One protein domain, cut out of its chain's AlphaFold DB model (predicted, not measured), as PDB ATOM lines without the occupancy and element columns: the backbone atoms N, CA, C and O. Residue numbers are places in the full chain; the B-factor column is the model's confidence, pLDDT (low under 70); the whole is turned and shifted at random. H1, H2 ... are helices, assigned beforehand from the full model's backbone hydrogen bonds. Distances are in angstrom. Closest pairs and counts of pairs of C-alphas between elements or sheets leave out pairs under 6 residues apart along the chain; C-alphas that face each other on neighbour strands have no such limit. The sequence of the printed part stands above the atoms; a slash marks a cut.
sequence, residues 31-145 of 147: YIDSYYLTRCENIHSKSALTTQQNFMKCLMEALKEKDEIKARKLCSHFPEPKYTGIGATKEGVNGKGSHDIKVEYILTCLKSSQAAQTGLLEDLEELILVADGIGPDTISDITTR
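What this domain is: This is residues 31 to 145 of the 147 residues of an uncharacterized protein of Acinetobacter towneri (UniProt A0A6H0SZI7). Two helices, H2 and H4, form the limbs of a V that come close near their last residues, with the short H5 at the tip and H6 and H7 in the opening between the limbs. H3 folds back from the end of H2 and crosses H4, while H1 packs on the first part of H2 and the long link of residues 76 to 95 runs by the open end of the V. The printed part has 115 residues with seven named helices, in order H1 to H7, and no named strand, and its class is all helix. The whole is compact, with a radius of gyration of the C-alphas of 14.0 A and spans of 39 by 37 by 22 A.

Where its parts are: H1 is residues 35 to 38, beginning at C-alpha 35 at (-37.758, 27.839, -19.813). H2, residues 43 to 65, is the longest helix at 32.9 A and ends at C-alpha 65 at (-56.562, 22.647, -38.289). H3 is residues 68 to 75, 10.5 A long. H4, residues 96 to 112, measures 25.0 A. H5 is residues 114 to 118 and H6 is residues 124 to 129. H7, residues 136 to 145, measures 14.3 A and ends at C-alpha 145 at (-47.177, 15.849, -17.166).

How they stand to each other: H2 is the hub, touching four helices. Its residues 45 to 49 touch H1, the closest C-alphas being those of Leu 37 and Ser 45, 5.3 A apart. H2 and H3 form a helical hairpin at a shallow tilt of 26 degrees, opposite ways, with the C-alphas of Ala 62 and Ala 71 closest at 5.3 A. H3 touches H4 at a steep tilt of 63 degrees, opposite ways, with the C-alphas of Cys 75 and Val 103 closest at 6.2 A. H2 and H4 are close but not clearly touching, the closest C-alphas being those of Leu 63 and Lys 111 at 6.5 A. H5 touches H2, with the C-alphas of Lys 64 and Gln 117 closest at 4.7 A; H4 and H5 only just touch, with 3 pairs of C-alphas within 8 A, and only at the corner, the closest being Leu 110 and Ala 116 at 5.8 A. H6 and H2 only just touch, with 3 pairs of C-alphas within 8 A, the closest being Met 56 and Leu 124 at 6.6 A. H7 touches no helix; it is close to H6 but not clearly touching, with the C-alphas of Glu 125 and Ile 139 closest at 6.4 A. H1 and H4 are apart, as are H4 and H7. In H2, H3, H5 and H7 every O i to N i+4 pair is within hydrogen-bond range, in H4 11 of 13 are, and H1 is too short for such a pair. In H6 0 of 2 are, beside 3 of 3 O i to N i+3 pairs.

The domain as a whole: The two C-alphas farthest apart are those of Glu 65 and Glu 91, 39.8 A. The printed part has no cut. The link from H3 to H4, 20 residues, is long. The mean pLDDT of the printed part is 86.4, and residues 89 to 99 are under 70.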
ATOM      1  N   TYR A  31     -41.910  25.558  -8.349       91.69
ATOM      2  CA  TYR A  31     -42.476  25.343  -9.671       91.69
ATOM      3  C   TYR A  31     -41.357  24.899 -10.602       91.69
ATOM      4  O   TYR A  31     -40.234  25.403 -10.498       91.69
ATOM      5  N   ILE A  32     -41.657  23.964 -11.498       91.69
ATOM      6  CA  ILE A  32     -40.765  23.620 -12.599       91.69
ATOM      7  C   ILE A  32     -40.800  24.769 -13.602       91.69
ATOM      8  O   ILE A  32     -41.855  25.135 -14.115       91.69
ATOM      9  N   ASP A  33     -39.628  25.333 -13.870       92.00
ATOM     10  CA  ASP A  33     -39.435  26.333 -14.911       92.00
ATOM     11  C   ASP A  33     -39.173  25.620 -16.244       92.00
ATOM     12  O   ASP A  33     -38.089  25.068 -16.460       92.00
ATOM     13  N   SER A  34     -40.165  25.602 -17.137       92.94
ATOM     14  CA  SER A  34     -39.993  25.020 -18.472       92.94
ATOM     15  C   SER A  34     -38.952  25.760 -19.306       92.94
ATOM     16  O   SER A  34     -38.242  25.114 -20.082       92.94
ATOM     17  N   TYR A  35     -38.754  27.060 -19.078       92.62
ATOM     18  CA  TYR A  35     -37.758  27.839 -19.813       92.62
ATOM     19  C   TYR A  35     -36.357  27.379 -19.456       92.62
ATOM     20  O   TYR A  35     -35.458  27.315 -20.299       92.62
ATOM     21  N   TYR A  36     -36.163  26.985 -18.198       92.25
ATOM     22  CA  TYR A  36     -34.890  26.470 -17.720       92.25
ATOM     23  C   TYR A  36     -34.443  25.197 -18.459       92.25
ATOM     24  O   TYR A  36     -33.237  24.945 -18.564       92.25
ATOM     25  N   LEU A  37     -35.372  24.433 -19.055       91.88
ATOM     26  CA  LEU A  37     -35.033  23.281 -19.897       91.88
ATOM     27  C   LEU A  37     -34.199  23.682 -21.122       91.88
ATOM     28  O   LEU A  37     -33.318  22.921 -21.521       91.88
ATOM     29  N   THR A  38     -34.399  24.888 -21.667       90.88
ATOM     30  CA  THR A  38     -33.628  25.420 -22.811       90.88
ATOM     31  C   THR A  38     -32.165  25.701 -22.469       90.88
ATOM     32  O   THR A  38     -31.308  25.746 -23.351       90.88
ATOM     33  N   ARG A  39     -31.861  25.871 -21.176       92.06
ATOM     34  CA  ARG A  39     -30.532  26.235 -20.668       92.06
ATOM     35  C   ARG A  39     -29.771  25.056 -20.071       92.06
ATOM     36  O   ARG A  39     -28.573  25.167 -19.822       92.06
ATOM     37  N   CYS A  40     -30.452  23.945 -19.815       90.94
ATOM     38  CA  CYS A  40     -29.858  22.760 -19.216       90.94
ATOM     39  C   CYS A  40     -29.211  21.853 -20.267       90.94
ATOM     40  O   CYS A  40     -29.860  21.393 -21.202       90.94
ATOM     41  N   GLU A  41     -27.941  21.499 -20.067       90.56
ATOM     42  CA  GLU A  41     -27.218  20.650 -21.023       90.56
ATOM     43  C   GLU A  41     -27.338  19.142 -20.761       90.56
ATOM     44  O   GLU A  41     -26.910  18.340 -21.602       90.56
ATOM     45  N   ASN A  42     -27.913  18.742 -19.623       92.00
ATOM     46  CA  ASN A  42     -28.045  17.334 -19.260       92.00
ATOM     47  C   ASN A  42     -29.050  16.600 -20.173       92.00
ATOM     48  O   ASN A  42     -29.963  17.196 -20.749       92.00
ATOM     49  N   ILE A  43     -28.872  15.283 -20.302       93.88
ATOM     50  CA  ILE A  43     -29.654  14.455 -21.232       93.88
ATOM     51  C   ILE A  43     -31.155  14.448 -20.915       93.88
ATOM     52  O   ILE A  43     -31.970  14.455 -21.835       93.88
ATOM     53  N   HIS A  44     -31.526  14.487 -19.634       91.62
ATOM     54  CA  HIS A  44     -32.922  14.456 -19.207       91.62
ATOM     55  C   HIS A  44     -33.636  15.756 -19.572       91.62
ATOM     56  O   HIS A  44     -34.708  15.708 -20.165       91.62
ATOM     57  N   SER A  45     -33.011  16.910 -19.329       93.12
ATOM     58  CA  SER A  45     -33.567  18.210 -19.713       93.12
ATOM     59  C   SER A  45     -33.672  18.375 -21.227       93.12
ATOM     60  O   SER A  45     -34.690  18.861 -21.707       93.12
ATOM     61  N   LYS A  46     -32.681  17.906 -21.999       94.75
ATOM     62  CA  LYS A  46     -32.756  17.904 -23.473       94.75
ATOM     63  C   LYS A  46     -33.900  17.033 -23.995       94.75
ATOM     64  O   LYS A  46     -34.609  17.428 -24.922       94.75
ATOM     65  N   SER A  47     -34.092  15.858 -23.390       95.94
ATOM     66  CA  SER A  47     -35.213  14.974 -23.717       95.94
ATOM     67  C   SER A  47     -36.552  15.626 -23.367       95.94
ATOM     68  O   SER A  47     -37.442  15.657 -24.210       95.94
ATOM     69  N   ALA A  48     -36.673  16.195 -22.166       95.12
ATOM     70  CA  ALA A  48     -37.867  16.898 -21.706       95.12
ATOM     71  C   ALA A  48     -38.224  18.072 -22.629       95.12
ATOM     72  O   ALA A  48     -39.364  18.163 -23.081       95.12
ATOM     73  N   LEU A  49     -37.238  18.902 -22.991       95.06
ATOM     74  CA  LEU A  49     -37.414  20.015 -23.925       95.06
ATOM     75  C   LEU A  49     -37.931  19.535 -25.285       95.06
ATOM     76  O   LEU A  49     -38.880  20.099 -25.818       95.06
ATOM     77  N   THR A  50     -37.349  18.463 -25.825       95.31
ATOM     78  CA  THR A  50     -37.788  17.893 -27.110       95.31
ATOM     79  C   THR A  50     -39.242  17.419 -27.035       95.31
ATOM     80  O   THR A  50     -40.027  17.661 -27.954       95.31
ATOM     81  N   THR A  51     -39.634  16.763 -25.938       95.81
ATOM     82  CA  THR A  51     -41.024  16.337 -25.718       95.81
ATOM     83  C   THR A  51     -41.967  17.533 -25.603       95.81
ATOM     84  O   THR A  51     -43.014  17.539 -26.251       95.81
ATOM     85  N   GLN A  52     -41.578  18.572 -24.857       95.06
ATOM     86  CA  GLN A  52     -42.351  19.806 -24.706       95.06
ATOM     87  C   GLN A  52     -42.556  20.516 -26.052       95.06
ATOM     88  O   GLN A  52     -43.682  20.873 -26.392       95.06
ATOM     89  N   GLN A  53     -41.501  20.664 -26.854       94.50
ATOM     90  CA  GLN A  53     -41.575  21.287 -28.180       94.50
ATOM     91  C   GLN A  53     -42.477  20.490 -29.132       94.50
ATOM     92  O   GLN A  53     -43.310  21.058 -29.839       94.50
ATOM     93  N   ASN A  54     -42.370  19.156 -29.120       95.31
ATOM     94  CA  ASN A  54     -43.253  18.296 -29.908       95.31
ATOM     95  C   ASN A  54     -44.715  18.411 -29.464       95.31
ATOM     96  O   ASN A  54     -45.610  18.438 -30.313       95.31
ATOM     97  N   PHE A  55     -44.964  18.502 -28.156       95.31
ATOM     98  CA  PHE A  55     -46.296  18.743 -27.612       95.31
ATOM     99  C   PHE A  55     -46.863  20.081 -28.098       95.31
ATOM    100  O   PHE A  55     -47.966  20.099 -28.650       95.31
ATOM    101  N   MET A  56     -46.100  21.172 -27.963       94.38
ATOM    102  CA  MET A  56     -46.512  22.511 -28.396       94.38
ATOM    103  C   MET A  56     -46.817  22.546 -29.889       94.38
ATOM    104  O   MET A  56     -47.898  22.982 -30.287       94.38
ATOM    105  N   LYS A  57     -45.941  21.964 -30.712       94.56
ATOM    106  CA  LYS A  57     -46.176  21.819 -32.150       94.56
ATOM    107  C   LYS A  57     -47.478  21.071 -32.444       94.56
ATOM    108  O   LYS A  57     -48.303  21.558 -33.213       94.56
ATOM    109  N   CYS A  58     -47.699  19.922 -31.804       95.06
ATOM    110  CA  CYS A  58     -48.917  19.132 -32.003       95.06
ATOM    111  C   CYS A  58     -50.184  19.889 -31.584       95.06
ATOM    112  O   CYS A  58     -51.229  19.723 -32.220       95.06
ATOM    113  N   LEU A  59     -50.101  20.682 -30.512       94.31
ATOM    114  CA  LEU A  59     -51.207  21.490 -30.005       94.31
ATOM    115  C   LEU A  59     -51.532  22.638 -30.961       94.31
ATOM    116  O   LEU A  59     -52.693  22.796 -31.334       94.31
ATOM    117  N   MET A  60     -50.523  23.385 -31.408       94.75
ATOM    118  CA  MET A  60     -50.713  24.485 -32.355       94.75
ATOM    119  C   MET A  60     -51.236  23.995 -33.706       94.75
ATOM    120  O   MET A  60     -52.149  24.601 -34.264       94.75
ATOM    121  N   GLU A  61     -50.735  22.863 -34.207       94.62
ATOM    122  CA  GLU A  61     -51.268  22.221 -35.414       94.62
ATOM    123  C   GLU A  61     -52.747  21.845 -35.247       94.62
ATOM    124  O   GLU A  61     -53.563  22.195 -36.096       94.62
ATOM    125  N   ALA A  62     -53.121  21.213 -34.126       95.00
ATOM    126  CA  ALA A  62     -54.513  20.845 -33.860       95.00
ATOM    127  C   ALA A  62     -55.441  22.071 -33.793       95.00
ATOM    128  O   ALA A  62     -56.545  22.047 -34.339       95.00
ATOM    129  N   LEU A  63     -54.991  23.161 -33.162       93.31
ATOM    130  CA  LEU A  63     -55.746  24.415 -33.086       93.31
ATOM    131  C   LEU A  63     -55.904  25.068 -34.465       93.31
ATOM    132  O   LEU A  63     -57.004  25.491 -34.825       93.31
ATOM    133  N   LYS A  64     -54.828  25.105 -35.258       92.38
ATOM    134  CA  LYS A  64     -54.823  25.652 -36.620       92.38
ATOM    135  C   LYS A  64     -55.743  24.874 -37.563       92.38
ATOM    136  O   LYS A  64     -56.476  25.477 -38.345       92.38
ATOM    137  N   GLU A  65     -55.726  23.546 -37.480       93.94
ATOM    138  CA  GLU A  65     -56.562  22.647 -38.289       93.94
ATOM    139  C   GLU A  65     -58.010  22.558 -37.789       93.94
ATOM    140  O   GLU A  65     -58.859  21.973 -38.462       93.94
ATOM    141  N   LYS A  66     -58.312  23.167 -36.633       93.25
ATOM    142  CA  LYS A  66     -59.598  23.043 -35.931       93.25
ATOM    143  C   LYS A  66     -59.941  21.581 -35.601       93.25
ATOM    144  O   LYS A  66     -61.113  21.208 -35.567       93.25
ATOM    145  N   ASP A  67     -58.923  20.758 -35.332       95.44
ATOM    146  CA  ASP A  67     -59.084  19.390 -34.834       95.44
ATOM    147  C   ASP A  67     -59.400  19.421 -33.335       95.44
ATOM    148  O   ASP A  67     -58.543  19.301 -32.453       95.44
ATOM    149  N   GLU A  68     -60.686  19.600 -33.062       92.69
ATOM    150  CA  GLU A  68     -61.270  19.686 -31.726       92.69
ATOM    151  C   GLU A  68     -60.950  18.480 -30.838       92.69
ATOM    152  O   GLU A  68     -60.680  18.620 -29.640       92.69
ATOM    153  N   ILE A  69     -60.952  17.283 -31.425       94.62
ATOM    154  CA  ILE A  69     -60.732  16.035 -30.693       94.62
ATOM    155  C   ILE A  69     -59.271  15.963 -30.251       94.62
ATOM    156  O   ILE A  69     -58.991  15.675 -29.081       94.62
ATOM    157  N   LYS A  70     -58.337  16.255 -31.163       95.19
ATOM    158  CA  LYS A  70     -56.902  16.251 -30.865       95.19
ATOM    159  C   LYS A  70     -56.529  17.361 -29.886       95.19
ATOM    160  O   LYS A  70     -55.823  17.075 -28.919       95.19
ATOM    161  N   ALA A  71     -57.042  18.578 -30.070       93.56
ATOM    162  CA  ALA A  71     -56.760  19.701 -29.176       93.56
ATOM    163  C   ALA A  71     -57.238  19.414 -27.742       93.56
ATOM    164  O   ALA A  71     -56.460  19.529 -26.794       93.56
ATOM    165  N   ARG A  72     -58.476  18.928 -27.574       92.38
ATOM    166  CA  ARG A  72     -59.001  18.534 -26.256       92.38
ATOM    167  C   ARG A  72     -58.201  17.384 -25.640       92.38
ATOM    168  O   ARG A  72     -57.912  17.410 -24.445       92.38
ATOM    169  N   LYS A  73     -57.809  16.384 -26.437       91.88
ATOM    170  CA  LYS A  73     -56.965  15.274 -25.966       91.88
ATOM    171  C   LYS A  73     -55.603  15.766 -25.473       91.88
ATOM    172  O   LYS A  73     -55.147  15.303 -24.430       91.88
ATOM    173  N   LEU A  74     -54.967  16.703 -26.174       92.94
ATOM    174  CA  LEU A  74     -53.697  17.294 -25.749       92.94
ATOM    175  C   LEU A  74     -53.874  18.090 -24.448       92.94
ATOM    176  O   LEU A  74     -53.200  17.782 -23.467       92.94
ATOM    177  N   CYS A  75     -54.860  18.991 -24.381       90.06
ATOM    178  CA  CYS A  75     -55.143  19.783 -23.177       90.06
ATOM    179  C   CYS A  75     -55.612  18.942 -21.972       90.06
ATOM    180  O   CYS A  75     -55.526  19.402 -20.838       90.06
ATOM    181  N   SER A  76     -56.042  17.687 -22.167       86.25
ATOM    182  CA  SER A  76     -56.349  16.769 -21.052       86.25
ATOM    183  C   SER A  76     -55.142  16.431 -20.157       86.25
ATOM    184  O   SER A  76     -55.321  15.844 -19.090       86.25
ATOM    185  N   HIS A  77     -53.929  16.827 -20.559       83.31
ATOM    186  CA  HIS A  77     -52.707  16.728 -19.755       83.31
ATOM    187  C   HIS A  77     -52.459  17.950 -18.854       83.31
ATOM    188  O   HIS A  77     -51.524  17.920 -18.069       83.31
ATOM    189  N   PHE A  78     -53.282  19.002 -18.927       84.06
ATOM    190  CA  PHE A  78     -53.158  20.204 -18.087       84.06
ATOM    191  C   PHE A  78     -53.616  20.070 -16.619       84.06
ATOM    192  O   PHE A  78     -53.258  20.937 -15.824       84.06
ATOM    193  N   PRO A  79     -54.417  19.063 -16.208       80.69
ATOM    194  CA  PRO A  79     -54.718  18.830 -14.797       80.69
ATOM    195  C   PRO A  79     -53.469  18.621 -13.935       80.69
ATOM    196  O   PRO A  79     -52.598  17.847 -14.330       80.69
ATOM    197  N   GLU A  80     -53.463  19.208 -12.734       78.69
ATOM    198  CA  GLU A  80     -52.377  19.147 -11.744       78.69
ATOM    199  C   GLU A  80     -51.895  17.696 -11.506       78.69
ATOM    200  O   GLU A  80     -52.715  16.782 -11.298       78.69
ATOM    201  N   PRO A  81     -50.578  17.430 -11.574       81.69
ATOM    202  CA  PRO A  81     -50.010  16.136 -11.226       81.69
ATOM    203  C   PRO A  81     -50.162  15.874  -9.723       81.69
ATOM    204  O   PRO A  81     -49.940  16.736  -8.882       81.69
ATOM    205  N   LYS A  82     -50.519  14.642  -9.354       81.56
ATOM    206  CA  LYS A  82     -50.637  14.267  -7.939       81.56
ATOM    207  C   LYS A  82     -49.285  13.859  -7.372       81.56
ATOM    208  O   LYS A  82     -48.521  13.175  -8.048       81.56
ATOM    209  N   TYR A  83     -49.084  14.151  -6.088       81.38
ATOM    210  CA  TYR A  83     -47.973  13.636  -5.278       81.38
ATOM    211  C   TYR A  83     -46.578  14.128  -5.698       81.38
ATOM    212  O   TYR A  83     -45.586  13.455  -5.432       81.38
ATOM    213  N   THR A  84     -46.491  15.298  -6.332       84.50
ATOM    214  CA  THR A  84     -45.211  15.959  -6.631       84.50
ATOM    215  C   THR A  84     -44.620  16.650  -5.397       84.50
ATOM    216  O   THR A  84     -43.402  16.773  -5.287       84.50
ATOM    217  N   GLY A  85     -45.467  17.084  -4.454       86.25
ATOM    218  CA  GLY A  85     -45.052  17.831  -3.260       86.25
ATOM    219  C   GLY A  85     -44.607  19.268  -3.560       86.25
ATOM    220  O   GLY A  85     -44.013  19.924  -2.695       86.25
ATOM    221  N   ILE A  86     -44.869  19.745  -4.781       88.31
ATOM    222  CA  ILE A  86     -44.634  21.113  -5.241       88.31
ATOM    223  C   ILE A  86     -45.938  21.696  -5.781       88.31
ATOM    224  O   ILE A  86     -46.721  20.968  -6.381       88.31
ATOM    225  N   GLY A  87     -46.154  22.994  -5.581       85.81
ATOM    226  CA  GLY A  87     -47.362  23.675  -6.039       85.81
ATOM    227  C   GLY A  87     -47.897  24.694  -5.039       85.81
ATOM    228  O   GLY A  87     -47.236  25.089  -4.069       85.81
ATOM    229  N   ALA A  88     -49.115  25.166  -5.295       76.62
ATOM    230  CA  ALA A  88     -49.802  26.137  -4.445       76.62
ATOM    231  C   ALA A  88     -50.894  25.535  -3.539       76.62
ATOM    232  O   ALA A  88     -51.545  26.300  -2.807       76.62
ATOM    233  N   THR A  89     -51.105  24.215  -3.561       67.88
ATOM    234  CA  THR A  89     -52.222  23.573  -2.860       67.88
ATOM    235  C   THR A  89     -52.043  23.654  -1.343       67.88
ATOM    236  O   THR A  89     -51.048  23.219  -0.767       67.88
ATOM    237  N   LYS A  90     -53.024  24.284  -0.677       55.41
ATOM    238  CA  LYS A  90     -53.026  24.479   0.783       55.41
ATOM    239  C   LYS A  90     -53.668  23.308   1.529       55.41
ATOM    240  O   LYS A  90     -53.139  22.934   2.563       55.41
ATOM    241  N   GLU A  91     -54.760  22.739   1.002       48.38
ATOM    242  CA  GLU A  91     -55.440  21.531   1.500       48.38
ATOM    243  C   GLU A  91     -56.307  20.906   0.384       48.38
ATOM    244  O   GLU A  91     -57.042  21.620  -0.298       48.38
ATOM    245  N   GLY A  92     -56.281  19.573   0.252       51.03
ATOM    246  CA  GLY A  92     -57.267  18.797  -0.515       51.03
ATOM    247  C   GLY A  92     -56.927  18.511  -1.985       51.03
ATOM    248  O   GLY A  92     -56.504  19.373  -2.744       51.03
ATOM    249  N   VAL A  93     -57.191  17.270  -2.410       42.59
ATOM    250  CA  VAL A  93     -57.107  16.830  -3.811       42.59
ATOM    251  C   VAL A  93     -58.416  17.233  -4.498       42.59
ATOM    252  O   VAL A  93     -59.427  16.540  -4.365       42.59
ATOM    253  N   ASN A  94     -58.447  18.395  -5.153       51.53
ATOM    254  CA  ASN A  94     -59.694  18.966  -5.670       51.53
ATOM    255  C   ASN A  94     -60.405  18.066  -6.700       51.53
ATOM    256  O   ASN A  94     -59.800  17.354  -7.503       51.53
ATOM    257  N   GLY A  95     -61.742  18.087  -6.634       46.75
ATOM    258  CA  GLY A  95     -62.640  17.192  -7.362       46.75
ATOM    259  C   GLY A  95     -62.570  17.323  -8.888       46.75
ATOM    260  O   GLY A  95     -62.317  18.397  -9.438       46.75
ATOM    261  N   LYS A  96     -62.861  16.208  -9.575       48.47
ATOM    262  CA  LYS A  96     -62.817  16.056 -11.045       48.47
ATOM    263  C   LYS A  96     -63.496  17.199 -11.819       48.47
ATOM    264  O   LYS A  96     -62.970  17.621 -12.837       48.47
ATOM    265  N   GLY A  97     -64.605  17.750 -11.315       52.56
ATOM    266  CA  GLY A  97     -65.377  18.787 -12.015       52.56
ATOM    267  C   GLY A  97     -64.672  20.141 -12.181       52.56
ATOM    268  O   GLY A  97     -64.963  20.852 -13.134       52.56
ATOM    269  N   SER A  98     -63.727  20.495 -11.306       64.31
ATOM    270  CA  SER A  98     -62.951  21.743 -11.451       64.31
ATOM    271  C   SER A  98     -61.932  21.677 -12.596       64.31
ATOM    272  O   SER A  98     -61.642  22.685 -13.238       64.31
ATOM    273  N   HIS A  99     -61.436  20.473 -12.889       69.44
ATOM    274  CA  HIS A  99     -60.402  20.233 -13.887       69.44
ATOM    275  C   HIS A  99     -60.938  20.370 -15.305       69.44
ATOM    276  O   HIS A  99     -60.346  21.082 -16.111       69.44
ATOM    277  N   ASP A 100     -62.081  19.744 -15.589       73.62
ATOM    278  CA  ASP A 100     -62.700  19.822 -16.912       73.62
ATOM    279  C   ASP A 100     -63.065  21.274 -17.254       73.62
ATOM    280  O   ASP A 100     -62.830  21.723 -18.370       73.62
ATOM    281  N   ILE A 101     -63.538  22.052 -16.272       79.12
ATOM    282  CA  ILE A 101     -63.829  23.482 -16.453       79.12
ATOM    283  C   ILE A 101     -62.553  24.270 -16.780       79.12
ATOM    284  O   ILE A 101     -62.565  25.079 -17.709       79.12
ATOM    285  N   LYS A 102     -61.448  24.028 -16.060       79.44
ATOM    286  CA  LYS A 102     -60.160  24.698 -16.312       79.44
ATOM    287  C   LYS A 102     -59.624  24.369 -17.710       79.44
ATOM    288  O   LYS A 102     -59.209  25.274 -18.428       79.44
ATOM    289  N   VAL A 103     -59.676  23.098 -18.116       83.94
ATOM    290  CA  VAL A 103     -59.229  22.645 -19.445       83.94
ATOM    291  C   VAL A 103     -60.063  23.283 -20.555       83.94
ATOM    292  O   VAL A 103     -59.494  23.809 -21.510       83.94
ATOM    293  N   GLU A 104     -61.391  23.295 -20.423       87.19
ATOM    294  CA  GLU A 104     -62.266  23.923 -21.418       87.19
ATOM    295  C   GLU A 104     -62.058  25.427 -21.522       87.19
ATOM    296  O   GLU A 104     -62.071  25.981 -22.625       87.19
ATOM    297  N   TYR A 105     -61.842  26.089 -20.388       87.38
ATOM    298  CA  TYR A 105     -61.553  27.512 -20.367       87.38
ATOM    299  C   TYR A 105     -60.244  27.822 -21.098       87.38
ATOM    300  O   TYR A 105     -60.248  28.623 -22.033       87.38
ATOM    301  N   ILE A 106     -59.159  27.115 -20.764       88.31
ATOM    302  CA  ILE A 106     -57.868  27.280 -21.442       88.31
ATOM    303  C   ILE A 106     -58.012  27.006 -22.942       88.31
ATOM    304  O   ILE A 106     -57.564  27.801 -23.765       88.31
ATOM    305  N   LEU A 107     -58.689  25.918 -23.319       90.31
ATOM    306  CA  LEU A 107     -58.918  25.579 -24.721       90.31
ATOM    307  C   LEU A 107     -59.712  26.676 -25.452       90.31
ATOM    308  O   LEU A 107     -59.416  26.980 -26.608       90.31
ATOM    309  N   THR A 108     -60.685  27.298 -24.786       92.00
ATOM    310  CA  THR A 108     -61.441  28.432 -25.333       92.00
ATOM    311  C   THR A 108     -60.540  29.645 -25.558       92.00
ATOM    312  O   THR A 108     -60.578  30.231 -26.642       92.00
ATOM    313  N   CYS A 109     -59.683  29.986 -24.592       91.94
ATOM    314  CA  CYS A 109     -58.711  31.070 -24.731       91.94
ATOM    315  C   CYS A 109     -57.757  30.827 -25.907       91.94
ATOM    316  O   CYS A 109     -57.635  31.684 -26.787       91.94
ATOM    317  N   LEU A 110     -57.173  29.628 -25.997       91.50
ATOM    318  CA  LEU A 110     -56.267  29.257 -27.089       91.50
ATOM    319  C   LEU A 110     -56.953  29.348 -28.452       91.50
ATOM    320  O   LEU A 110     -56.402  29.923 -29.385       91.50
ATOM    321  N   LYS A 111     -58.193  28.870 -28.568       91.62
ATOM    322  CA  LYS A 111     -58.969  29.007 -29.806       91.62
ATOM    323  C   LYS A 111     -59.313  30.447 -30.146       91.62
ATOM    324  O   LYS A 111     -59.488  30.739 -31.319       91.62
ATOM    325  N   SER A 112     -59.450  31.337 -29.170       91.50
ATOM    326  CA  SER A 112     -59.715  32.758 -29.427       91.50
ATOM    327  C   SER A 112     -58.454  33.556 -29.783       91.50
ATOM    328  O   SER A 112     -58.554  34.652 -30.330       91.50
ATOM    329  N   SER A 113     -57.270  32.999 -29.511       91.56
ATOM    330  CA  SER A 113     -55.988  33.652 -29.749       91.56
ATOM    331  C   SER A 113     -55.524  33.499 -31.192       91.56
ATOM    332  O   SER A 113     -55.291  32.393 -31.683       91.56
ATOM    333  N   GLN A 114     -55.303  34.631 -31.863       90.75
ATOM    334  CA  GLN A 114     -54.706  34.635 -33.196       90.75
ATOM    335  C   GLN A 114     -53.303  34.014 -33.180       90.75
ATOM    336  O   GLN A 114     -52.997  33.236 -34.075       90.75
ATOM    337  N   ALA A 115     -52.487  34.293 -32.156       90.19
ATOM    338  CA  ALA A 115     -51.128  33.758 -32.045       90.19
ATOM    339  C   ALA A 115     -51.120  32.221 -32.016       90.19
ATOM    340  O   ALA A 115     -50.355  31.592 -32.754       90.19
ATOM    341  N   ALA A 116     -52.038  31.625 -31.246       88.69
ATOM    342  CA  ALA A 116     -52.207  30.177 -31.178       88.69
ATOM    343  C   ALA A 116     -52.689  29.589 -32.516       88.69
ATOM    344  O   ALA A 116     -52.163  28.583 -32.982       88.69
ATOM    345  N   GLN A 117     -53.639  30.248 -33.191       86.44
ATOM    346  CA  GLN A 117     -54.134  29.802 -34.502       86.44
ATOM    347  C   GLN A 117     -53.090  29.918 -35.623       86.44
ATOM    348  O   GLN A 117     -53.125  29.156 -36.590       86.44
ATOM    349  N   THR A 118     -52.168  30.876 -35.522       84.38
ATOM    350  CA  THR A 118     -51.095  31.065 -36.507       84.38
ATOM    351  C   THR A 118     -49.878  30.178 -36.253       84.38
ATOM    352  O   THR A 118     -49.019  30.092 -37.128       84.38
ATOM    353  N   GLY A 119     -49.819  29.502 -35.100       77.69
ATOM    354  CA  GLY A 119     -48.669  28.697 -34.681       77.69
ATOM    355  C   GLY A 119     -47.455  29.532 -34.274       77.69
ATOM    356  O   GLY A 119     -46.337  29.070 -34.442       77.69
ATOM    357  N   LEU A 120     -47.679  30.758 -33.787       86.31
ATOM    358  CA  LEU A 120     -46.620  31.648 -33.292       86.31
ATOM    359  C   LEU A 120     -46.232  31.363 -31.835       86.31
ATOM    360  O   LEU A 120     -45.309  31.994 -31.341       86.31
ATOM    361  N   LEU A 121     -46.963  30.477 -31.152       89.44
ATOM    362  CA  LEU A 121     -46.634  30.031 -29.801       89.44
ATOM    363  C   LEU A 121     -45.763  28.779 -29.908       89.44
ATOM    364  O   LEU A 121     -46.266  27.705 -30.255       89.44
ATOM    365  N   GLU A 122     -44.469  28.929 -29.655       86.25
ATOM    366  CA  GLU A 122     -43.469  27.865 -29.785       86.25
ATOM    367  C   GLU A 122     -43.127  27.253 -28.423       86.25
ATOM    368  O   GLU A 122     -42.973  26.031 -28.316       86.25
ATOM    369  N   ASP A 123     -43.101  28.085 -27.379       90.38
ATOM    370  CA  ASP A 123     -42.751  27.680 -26.020       90.38
ATOM    371  C   ASP A 123     -43.987  27.583 -25.119       90.38
ATOM    372  O   ASP A 123     -44.993  28.280 -25.285       90.38
ATOM    373  N   LEU A 124     -43.926  26.689 -24.132       91.75
ATOM    374  CA  LEU A 124     -45.056  26.410 -23.246       91.75
ATOM    375  C   LEU A 124     -45.408  27.632 -22.375       91.75
ATOM    376  O   LEU A 124     -46.574  27.899 -22.095       91.75
ATOM    377  N   GLU A 125     -44.406  28.408 -21.988       91.62
ATOM    378  CA  GLU A 125     -44.503  29.608 -21.159       91.62
ATOM    379  C   GLU A 125     -45.311  30.710 -21.846       91.62
ATOM    380  O   GLU A 125     -45.987  31.498 -21.182       91.62
ATOM    381  N   GLU A 126     -45.298  30.742 -23.180       92.00
ATOM    382  CA  GLU A 126     -46.032  31.725 -23.978       92.00
ATOM    383  C   GLU A 126     -47.548  31.528 -23.887       92.00
ATOM    384  O   GLU A 126     -48.308  32.451 -24.187       92.00
ATOM    385  N   LEU A 127     -48.019  30.374 -23.398       90.69
ATOM    386  CA  LEU A 127     -49.438  30.162 -23.112       90.69
ATOM    387  C   LEU A 127     -49.981  31.178 -22.089       90.69
ATOM    388  O   LEU A 127     -51.156  31.543 -22.169       90.69
ATOM    389  N   ILE A 128     -49.131  31.700 -21.190       90.94
ATOM    390  CA  ILE A 128     -49.488  32.772 -20.239       90.94
ATOM    391  C   ILE A 128     -49.926  34.050 -20.977       90.94
ATOM    392  O   ILE A 128     -50.752  34.805 -20.469       90.94
ATOM    393  N   LEU A 129     -49.414  34.301 -22.186       90.62
ATOM    394  CA  LEU A 129     -49.725  35.510 -22.959       90.62
ATOM    395  C   LEU A 129     -51.128  35.484 -23.581       90.62
ATOM    396  O   LEU A 129     -51.619  36.523 -24.020       90.62
ATOM    397  N   VAL A 130     -51.748  34.306 -23.682       90.06
ATOM    398  CA  VAL A 130     -52.961  34.097 -24.491       90.06
ATOM    399  C   VAL A 130     -54.107  33.428 -23.740       90.06
ATOM    400  O   VAL A 130     -55.222  33.374 -24.261       90.06
ATOM    401  N   ALA A 131     -53.850  32.901 -22.546       86.38
ATOM    402  CA  ALA A 131     -54.852  32.267 -21.712       86.38
ATOM    403  C   ALA A 131     -54.736  32.781 -20.278       86.38
ATOM    404  O   ALA A 131     -53.852  32.385 -19.516       86.38
ATOM    405  N   ASP A 132     -55.682  33.646 -19.914       80.50
ATOM    406  CA  ASP A 132     -55.877  34.066 -18.533       80.50
ATOM    407  C   ASP A 132     -56.022  32.833 -17.627       80.50
ATOM    408  O   ASP A 132     -56.531  31.786 -18.024       80.50
ATOM    409  N   GLY A 133     -55.524  32.924 -16.395       76.12
ATOM    410  CA  GLY A 133     -55.541  31.798 -15.457       76.12
ATOM    411  C   GLY A 133     -54.463  30.731 -15.693       76.12
ATOM    412  O   GLY A 133     -54.365  29.812 -14.877       76.12
ATOM    413  N   ILE A 134     -53.623  30.862 -16.727       84.75
ATOM    414  CA  ILE A 134     -52.335  30.160 -16.793       84.75
ATOM    415  C   ILE A 134     -51.280  31.026 -16.106       84.75
ATOM    416  O   ILE A 134     -51.052  32.178 -16.465       84.75
ATOM    417  N   GLY A 135     -50.635  30.457 -15.096       87.50
ATOM    418  CA  GLY A 135     -49.497  31.059 -14.409       87.50
ATOM    419  C   GLY A 135     -48.390  30.033 -14.173       87.50
ATOM    420  O   GLY A 135     -48.521  28.893 -14.626       87.50
ATOM    421  N   PRO A 136     -47.333  30.396 -13.423       88.44
ATOM    422  CA  PRO A 136     -46.173  29.529 -13.187       88.44
ATOM    423  C   PRO A 136     -46.527  28.136 -12.649       88.44
ATOM    424  O   PRO A 136     -45.950  27.147 -13.077       88.44
ATOM    425  N   ASP A 137     -47.527  28.060 -11.769       88.06
ATOM    426  CA  ASP A 137     -48.082  26.813 -11.223       88.06
ATOM    427  C   ASP A 137     -48.632  25.896 -12.329       88.06
ATOM    428  O   ASP A 137     -48.223  24.752 -12.463       88.06
ATOM    429  N   THR A 138     -49.457  26.442 -13.226       87.38
ATOM    430  CA  THR A 138     -50.036  25.666 -14.333       87.38
ATOM    431  C   THR A 138     -48.999  25.292 -15.386       87.38
ATOM    432  O   THR A 138     -49.068  24.198 -15.931       87.38
ATOM    433  N   ILE A 139     -48.027  26.163 -15.672       92.31
ATOM    434  CA  ILE A 139     -46.915  25.813 -16.564       92.31
ATOM    435  C   ILE A 139     -46.118  24.649 -15.972       92.31
ATOM    436  O   ILE A 139     -45.956  23.636 -16.645       92.31
ATOM    437  N   SER A 140     -45.736  24.742 -14.697       92.31
ATOM    438  CA  SER A 140     -45.050  23.676 -13.960       92.31
ATOM    439  C   SER A 140     -45.817  22.353 -13.989       92.31
ATOM    440  O   SER A 140     -45.227  21.295 -14.235       92.31
ATOM    441  N   ASP A 141     -47.134  22.395 -13.778       90.31
ATOM    442  CA  ASP A 141     -47.998  21.214 -13.851       90.31
ATOM    443  C   ASP A 141     -47.961  20.567 -15.235       90.31
ATOM    444  O   ASP A 141     -47.787  19.352 -15.354       90.31
ATOM    445  N   ILE A 142     -48.098  21.379 -16.289       91.44
ATOM    446  CA  ILE A 142     -48.081  20.892 -17.670       91.44
ATOM    447  C   ILE A 142     -46.711  20.298 -17.996       91.44
ATOM    448  O   ILE A 142     -46.649  19.189 -18.529       91.44
ATOM    449  N   THR A 143     -45.622  20.975 -17.627       93.88
ATOM    450  CA  THR A 143     -44.257  20.469 -17.811       93.88
ATOM    451  C   THR A 143     -44.084  19.113 -17.140       93.88
ATOM    452  O   THR A 143     -43.617  18.178 -17.779       93.88
ATOM    453  N   THR A 144     -44.545  18.964 -15.895       92.38
ATOM    454  CA  THR A 144     -44.460  17.698 -15.144       92.38
ATOM    455  C   THR A 144     -45.249  16.557 -15.795       92.38
ATOM    456  O   THR A 144     -44.946  15.387 -15.577       92.38
ATOM    457  N   ARG A 145     -46.310  16.865 -16.549       91.12
ATOM    458  CA  ARG A 145     -47.177  15.849 -17.166       91.12
ATOM    459  C   ARG A 145     -46.826  15.505 -18.601       91.12
ATOM    460  O   ARG A 145     -47.221  14.435 -19.065       91.12
TER     461      ARG A 145